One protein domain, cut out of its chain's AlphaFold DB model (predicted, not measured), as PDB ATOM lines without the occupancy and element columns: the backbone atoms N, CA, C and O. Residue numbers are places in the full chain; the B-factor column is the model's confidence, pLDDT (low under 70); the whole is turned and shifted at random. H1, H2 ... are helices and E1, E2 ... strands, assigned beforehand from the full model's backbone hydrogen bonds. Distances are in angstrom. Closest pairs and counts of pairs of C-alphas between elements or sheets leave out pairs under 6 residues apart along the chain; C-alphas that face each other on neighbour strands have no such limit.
ATOM      1  N   GLU A  16     204.994 357.541 252.217       84.94
ATOM      2  CA  GLU A  16     204.363 357.740 250.905       84.94
ATOM      3  C   GLU A  16     205.405 357.770 249.782       84.94
ATOM      4  O   GLU A  16     205.275 357.072 248.771       84.94
ATOM      5  N   GLY A  17     206.465 358.558 249.959       88.38
ATOM      6  CA  GLY A  17     207.524 358.678 248.970       88.38
ATOM      7  C   GLY A  17     208.341 357.397 248.838       88.38
ATOM      8  O   GLY A  17     208.634 356.979 247.714       88.38
ATOM      9  N   PHE A  18     208.619 356.711 249.950       87.56
ATOM     10  CA  PHE A  18     209.265 355.401 249.923       87.56
ATOM     11  C   PHE A  18     208.422 354.382 249.145       87.56
ATOM     12  O   PHE A  18     208.925 353.757 248.211       87.56
ATOM     13  N   LYS A  19     207.121 354.260 249.449       84.50
ATOM     14  CA  LYS A  19     206.194 353.374 248.720       84.50
ATOM     15  C   LYS A  19     206.113 353.722 247.239       84.50
ATOM     16  O   LYS A  19     206.081 352.826 246.399       84.50
ATOM     17  N   ARG A  20     206.128 355.008 246.892       88.12
ATOM     18  CA  ARG A  20     206.082 355.451 245.495       88.12
ATOM     19  C   ARG A  20     207.339 355.074 244.706       88.12
ATOM     20  O   ARG A  20     207.232 354.760 243.524       88.12
ATOM     21  N   LEU A  21     208.510 355.095 245.340       89.69
ATOM     22  CA  LEU A  21     209.783 354.742 244.700       89.69
ATOM     23  C   LEU A  21     210.032 353.227 244.683       89.69
ATOM     24  O   LEU A  21     210.473 352.676 243.670       89.69
ATOM     25  N   PHE A  22     209.730 352.553 245.793       88.94
ATOM     26  CA  PHE A  22     210.164 351.184 246.090       88.94
ATOM     27  C   PHE A  22     209.018 350.184 246.279       88.94
ATOM     28  O   PHE A  22     209.274 349.011 246.550       88.94
ATOM     29  N   GLY A  23     207.762 350.601 246.092       81.50
ATOM     30  CA  GLY A  23     206.599 349.709 246.164       81.50
ATOM     31  C   GLY A  23     206.662 348.568 245.149       81.50
ATOM     32  O   GLY A  23     206.151 347.481 245.403       81.50
ATOM     33  N   HIS A  24     207.364 348.773 244.028       85.25
ATOM     34  CA  HIS A  24     207.750 347.685 243.138       85.25
ATOM     35  C   HIS A  24     209.110 347.111 243.549       85.25
ATOM     36  O   HIS A  24     210.138 347.789 243.446       85.25
ATOM     37  N   LYS A  25     209.137 345.831 243.942       85.56
ATOM     38  CA  LYS A  25     210.325 345.171 244.516       85.56
ATOM     39  C   LYS A  25     211.600 345.293 243.672       85.56
ATOM     40  O   LYS A  25     212.687 345.433 244.222       85.56
ATOM     41  N   ILE A  26     211.479 345.318 242.340       89.62
ATOM     42  CA  ILE A  26     212.626 345.461 241.421       89.62
ATOM     43  C   ILE A  26     213.398 346.765 241.673       89.62
ATOM     44  O   ILE A  26     214.628 346.759 241.659       89.62
ATOM     45  N   ASN A  27     212.706 347.874 241.948       90.81
ATOM     46  CA  ASN A  27     213.370 349.155 242.202       90.81
ATOM     47  C   ASN A  27     214.182 349.106 243.496       90.81
ATOM     48  O   ASN A  27     215.300 349.616 243.543       90.81
ATOM     49  N   LEU A  28     213.642 348.445 244.524       89.88
ATOM     50  CA  LEU A  28     214.336 348.256 245.790       89.88
ATOM     51  C   LEU A  28     215.556 347.337 245.631       89.88
ATOM     52  O   LEU A  28     216.632 347.685 246.108       89.88
ATOM     53  N   ILE A  29     215.432 346.224 244.898       90.19
ATOM     54  CA  ILE A  29     216.564 345.337 244.567       90.19
ATOM     55  C   ILE A  29     217.676 346.112 243.857       90.19
ATOM     56  O   ILE A  29     218.834 346.036 244.265       90.19
ATOM     57  N   ASN A  30     217.337 346.890 242.829       91.00
ATOM     58  CA  ASN A  30     218.319 347.670 242.076       91.00
ATOM     59  C   ASN A  30     219.025 348.702 242.961       91.00
ATOM     60  O   ASN A  30     220.250 348.809 242.928       91.00
ATOM     61  N   PHE A  31     218.269 349.423 243.792       90.81
ATOM     62  CA  PHE A  31     218.823 350.386 244.739       90.81
ATOM     63  C   PHE A  31     219.784 349.731 245.739       90.81
ATOM     64  O   PHE A  31     220.911 350.195 245.922       90.81
ATOM     65  N   LEU A  32     219.382 348.607 246.333       88.12
ATOM     66  CA  LEU A  32     220.218 347.853 247.265       88.12
ATOM     67  C   LEU A  32     221.478 347.303 246.582       88.12
ATOM     68  O   LEU A  32     222.564 347.399 247.146       88.12
ATOM     69  N   ASN A  33     221.376 346.803 245.348       90.06
ATOM     70  CA  ASN A  33     222.529 346.339 244.571       90.06
ATOM     71  C   ASN A  33     223.545 347.467 244.297       90.06
ATOM     72  O   ASN A  33     224.755 347.220 244.347       90.06
ATOM     73  N   ILE A  34     223.077 348.704 244.081       91.62
ATOM     74  CA  ILE A  34     223.940 349.894 243.965       91.62
ATOM     75  C   ILE A  34     224.630 350.194 245.303       91.62
ATOM     76  O   ILE A  34     225.850 350.365 245.334       91.62
ATOM     77  N   ILE A  35     223.886 350.201 246.417       89.06
ATOM     78  CA  ILE A  35     224.443 350.433 247.764       89.06
ATOM     79  C   ILE A  35     225.501 349.385 248.112       89.06
ATOM     80  O   ILE A  35     226.592 349.714 248.586       89.06
ATOM     81  N   PHE A  36     225.206 348.112 247.850       85.06
ATOM     82  CA  PHE A  36     226.121 347.010 248.126       85.06
ATOM     83  C   PHE A  36     227.271 346.916 247.116       85.06
ATOM     84  O   PHE A  36     228.194 346.123 247.332       85.06
ATOM     85  N   ARG A  37     227.267 347.757 246.068       83.81
ATOM     86  CA  ARG A  37     228.279 347.821 245.001       83.81
ATOM     87  C   ARG A  37     228.553 346.448 244.390       83.81
ATOM     88  O   ARG A  37     229.707 346.063 244.225       83.81
ATOM     89  N   SER A  38     227.494 345.672 244.169       67.19
ATOM     90  CA  SER A  38     227.572 344.317 243.602       67.19
ATOM     91  C   SER A  38     228.429 343.316 244.395       67.19
ATOM     92  O   SER A  38     228.696 342.226 243.901       67.19
ATOM     93  N   ARG A  39     228.827 343.618 245.645       76.81
ATOM     94  CA  ARG A  39     229.479 342.629 246.533       76.81
ATOM     95  C   ARG A  39     228.551 341.463 246.864       76.81
ATOM     96  O   ARG A  39     229.008 340.376 247.197       76.81
ATOM     97  N   LYS A  40     227.247 341.720 246.796       72.25
ATOM     98  CA  LYS A  40     226.165 340.746 246.856       72.25
ATOM     99  C   LYS A  40     225.158 341.162 245.793       72.25
ATOM    100  O   LYS A  40     224.681 342.293 245.840       72.25
ATOM    101  N   THR A  41     224.882 340.278 244.842       86.31
ATOM    102  CA  THR A  41     223.859 340.507 243.819       86.31
ATOM    103  C   THR A  41     222.561 339.898 244.312       86.31
ATOM    104  O   THR A  41     222.418 338.675 244.344       86.31
ATOM    105  N   LEU A  42     221.645 340.760 244.738       87.19
ATOM    106  CA  LEU A  42     220.294 340.373 245.113       87.19
ATOM    107  C   LEU A  42     219.484 340.130 243.841       87.19
ATOM    108  O   LEU A  42     219.471 340.980 242.947       87.19
ATOM    109  N   THR A  43     218.829 338.977 243.767       88.75
ATOM    110  CA  THR A  43     217.953 338.577 242.656       88.75
ATOM    111  C   THR A  43     216.485 338.623 243.046       88.75
ATOM    112  O   THR A  43     215.641 338.834 242.180       88.75
ATOM    113  N   ASP A  44     216.180 338.463 244.336       88.38
ATOM    114  CA  ASP A  44     214.822 338.612 244.848       88.38
ATOM    115  C   ASP A  44     214.794 339.155 246.282       88.38
ATOM    116  O   ASP A  44     215.793 339.102 247.007       88.38
ATOM    117  N   LEU A  45     213.633 339.676 246.679       85.62
ATOM    118  CA  LEU A  45     213.323 340.091 248.040       85.62
ATOM    119  C   LEU A  45     211.894 339.666 248.402       85.62
ATOM    120  O   LEU A  45     210.966 339.820 247.603       85.62
ATOM    121  N   THR A  46     211.715 339.222 249.641       81.94
ATOM    122  CA  THR A  46     210.405 338.934 250.228       81.94
ATOM    123  C   THR A  46     210.266 339.709 251.529       81.94
ATOM    124  O   THR A  46     211.111 339.595 252.420       81.94
ATOM    125  N   TYR A  47     209.195 340.499 251.633       74.56
ATOM    126  CA  TYR A  47     208.797 341.120 252.892       74.56
ATOM    127  C   TYR A  47     208.270 340.034 253.825       74.56
ATOM    128  O   TYR A  47     207.349 339.302 253.459       74.56
ATOM    129  N   LEU A  48     208.854 339.920 255.013       70.50
ATOM    130  CA  LEU A  48     208.291 339.074 256.052       70.50
ATOM    131  C   LEU A  48     207.129 339.802 256.729       70.50
ATOM    132  O   LEU A  48     207.219 340.990 257.034       70.50
ATOM    133  N   ASP A  49     206.057 339.063 257.015       63.78
ATOM    134  CA  ASP A  49     204.861 339.566 257.711       63.78
ATOM    135  C   ASP A  49     205.103 339.796 259.222       63.78
ATOM    136  O   ASP A  49     204.199 340.064 260.007       63.78
ATOM    137  N   THR A  50     206.361 339.702 259.660       59.69
ATOM    138  CA  THR A  50     206.803 340.022 261.017       59.69
ATOM    139  C   THR A  50     207.092 341.512 261.141       59.69
ATOM    140  O   THR A  50     208.212 341.920 261.439       59.69
ATOM    141  N   ALA A  51     206.078 342.351 260.924       57.66
ATOM    142  CA  ALA A  51     206.186 343.760 261.275       57.66
ATOM    143  C   ALA A  51     206.414 343.872 262.791       57.66
ATOM    144  O   ALA A  51     205.545 343.537 263.600       57.66
ATOM    145  N   ARG A  52     207.608 344.314 263.194       59.12
ATOM    146  CA  ARG A  52     207.929 344.554 264.601       59.12
ATOM    147  C   ARG A  52     207.707 346.024 264.913       59.12
ATOM    148  O   ARG A  52     208.348 346.894 264.329       59.12
ATOM    149  N   ILE A  53     206.806 346.292 265.855       56.91
ATOM    150  CA  ILE A  53     206.675 347.617 266.456       56.91
ATOM    151  C   ILE A  53     207.885 347.790 267.372       56.91
ATOM    152  O   ILE A  53     207.976 347.156 268.425       56.91
ATOM    153  N   VAL A  54     208.849 348.592 266.928       54.00
ATOM    154  CA  VAL A  54     209.943 349.060 267.785       54.00
ATOM    155  C   VAL A  54     209.315 349.985 268.838       54.00
ATOM    156  O   VAL A  54     208.321 350.640 268.544       54.00
ATOM    157  N   SER A  55     209.794 349.919 270.084       56.00
ATOM    158  CA  SER A  55     209.145 350.423 271.311       56.00
ATOM    159  C   SER A  55     208.575 351.854 271.244       56.00
ATOM    160  O   SER A  55     208.832 352.620 270.325       56.00
ATOM    161  N   ALA A  56     207.807 352.240 272.273       56.00
ATOM    162  CA  ALA A  56     207.033 353.489 272.378       56.00
ATOM    163  C   ALA A  56     207.800 354.819 272.154       56.00
ATOM    164  O   ALA A  56     207.176 355.872 272.078       56.00
ATOM    165  N   GLU A  57     209.125 354.782 272.027       57.22
ATOM    166  CA  GLU A  57     209.993 355.918 271.692       57.22
ATOM    167  C   GLU A  57     210.083 356.169 270.165       57.22
ATOM    168  O   GLU A  57     210.448 357.263 269.742       57.22
ATOM    169  N   ASP A  58     209.689 355.191 269.337       55.06
ATOM    170  CA  ASP A  58     209.805 355.168 267.869       55.06
ATOM    171  C   ASP A  58     208.437 355.133 267.146       55.06
ATOM    172  O   ASP A  58     208.303 354.606 266.036       55.06
ATOM    173  N   ILE A  59     207.393 355.706 267.760       46.28
ATOM    174  CA  ILE A  59     206.037 355.777 267.188       46.28
ATOM    175  C   ILE A  59     206.098 356.301 265.738       46.28
ATOM    176  O   ILE A  59     206.506 357.434 265.489       46.28
ATOM    177  N   GLY A  60     205.681 355.466 264.780       52.88
ATOM    178  CA  GLY A  60     205.671 355.779 263.344       52.88
ATOM    179  C   GLY A  60     206.769 355.103 262.514       52.88
ATOM    180  O   GLY A  60     206.729 355.194 261.289       52.88
ATOM    181  N   LYS A  61     207.718 354.388 263.135       55.53
ATOM    182  CA  LYS A  61     208.721 353.590 262.414       55.53
ATOM    183  C   LYS A  61     208.304 352.123 262.357       55.53
ATOM    184  O   LYS A  61     208.327 351.417 263.360       55.53
ATOM    185  N   VAL A  62     207.947 351.654 261.164       55.16
ATOM    186  CA  VAL A  62     207.762 350.224 260.885       55.16
ATOM    187  C   VAL A  62     209.068 349.688 260.312       55.16
ATOM    188  O   VAL A  62     209.540 350.173 259.284       55.16
ATOM    189  N   MET A  63     209.668 348.705 260.983       63.38
ATOM    190  CA  MET A  63     210.797 347.959 260.433       63.38
ATOM    191  C   MET A  63     210.272 346.696 259.755       63.38
ATOM    192  O   MET A  63     209.525 345.926 260.358       63.38
ATOM    193  N   PHE A  64     210.666 346.503 258.497       64.94
ATOM    194  CA  PHE A  64     210.370 345.293 257.744       64.94
ATOM    195  C   PHE A  64     211.607 344.411 257.708       64.94
ATOM    196  O   PHE A  64     212.665 344.838 257.237       64.94
ATOM    197  N   ASP A  65     211.452 343.170 258.149       70.75
ATOM    198  CA  ASP A  65     212.461 342.155 257.902       70.75
ATOM    199  C   ASP A  65     212.370 341.721 256.433       70.75
ATOM    200  O   ASP A  65     211.299 341.378 255.919       70.75
ATOM    201  N   LEU A  66     213.506 341.765 255.739       76.38
ATOM    202  CA  LEU A  66     213.623 341.340 254.348       76.38
ATOM    203  C   LEU A  66     214.409 340.037 254.284       76.38
ATOM    204  O   LEU A  66     215.570 339.986 254.695       76.38
ATOM    205  N   VAL A  67     213.806 339.009 253.692       79.19
ATOM    206  CA  VAL A  67     214.567 337.863 253.186       79.19
ATOM    207  C   VAL A  67     215.002 338.201 251.775       79.19
ATOM    208  O   VAL A  67     214.188 338.615 250.950       79.19
ATOM    209  N   VAL A  68     216.291 338.047 251.501       79.06
ATOM    210  CA  VAL A  68     216.868 338.335 250.191       79.06
ATOM    211  C   VAL A  68     217.450 337.063 249.614       79.06
ATOM    212  O   VAL A  68     218.137 336.338 250.323       79.06
ATOM    213  N   GLN A  69     217.199 336.828 248.332       80.81
ATOM    214  CA  GLN A  69     217.837 335.746 247.597       80.81
ATOM    215  C   GLN A  69     218.969 336.317 246.753       80.81
ATOM    216  O   GLN A  69     218.820 337.353 246.095       80.81
ATOM    217  N   ARG A  70     220.115 335.648 246.782       78.19
ATOM    218  CA  ARG A  70     221.302 336.013 246.014       78.19
ATOM    219  C   ARG A  70     221.413 335.176 244.753       78.19
ATOM    220  O   ARG A  70     220.929 334.049 244.679       78.19
ATOM    221  N   SER A  71     222.203 335.672 243.804       77.00
ATOM    222  CA  SER A  71     222.582 334.918 242.603       77.00
ATOM    223  C   SER A  71     223.300 333.590 242.898       77.00
ATOM    224  O   SER A  71     223.371 332.735 242.024       77.00
TER     225      SER A  71
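AT A GLANCE: This is residues 16 to 71 of the 74 residues of an uncharacterized protein of Sphingobacterium faecium (UniProt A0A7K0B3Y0). A two-stranded hairpin, E1 and E2, runs on through a long loop into an arm whose end, residues 55 to 60, sticks out free; H2 packs on E1, and H1 makes a corner with H2. The arm makes much of the length of this loose, elongated model. The printed part has 56 residues, with two named helices and two named strands in the order H1, H2, E1, E2; the sheet has the order E1 - E2 and is antiparallel, and the class is mixed, helices and strands. The radius of gyration of the C-alphas is 13.0 A, and the C-alphas span 38 by 21 by 19 A.

IN THESE COORDINATES: H1 is residues 16 to 22, beginning at C-alpha 16 at (204.363, 357.740, 250.905). H2 is residues 25 to 35, the longest helix, 15.4 A from first to last C-alpha. E1 is residues 42 to 47, 13.9 A long, and begins at C-alpha 42 at (220.294, 340.373, 245.113). E2 is residues 66 to 70, 12.5 A long, and ends at C-alpha 70 at (221.302, 336.013, 246.014).

HOW THE PARTS SIT: E1 and E2 are a hairpin of antiparallel strands, with 159 degrees between their directions. C-alphas 45 and 68 face each other at 4.5 A. N 43 and O 69 are within hydrogen-bond range at 2.8 A, as are N 67 and O 46 at 3.0 A. In the link between these strands, residues 52 to 53 pair with residues 62 to 63, antiparallel. H2 and E1 have 9 pairs of C-alphas within 8 A, the closest being those of Ile 29 and Leu 42, 6.2 A apart. H2 and E2 are apart. H1 and H2 only just touch, and only at the corner by their link, with 3 pairs of C-alphas within 8 A; the closest are those of Phe 22 and Leu 28, 5.1 A apart. Their lines stand at 79 degrees, about perpendicular. H1 is apart from E1 and from E2. In H1 and H2 every O i to N i+4 pair is within hydrogen-bond range.

THE WHOLE: The two C-alphas farthest apart, those of Ala 56 and Ser 71, are 38.4 A apart. The printed part has no cut. The link from H1 to H2 is tight, that from H2 to E1 is short, and that from E1 to E2, residues 48 to 65, is long. Residues 55 to 60 stand free. The mean pLDDT of the printed part is 76.2; it is under 70 at residue 38 and at residues 49 to 64.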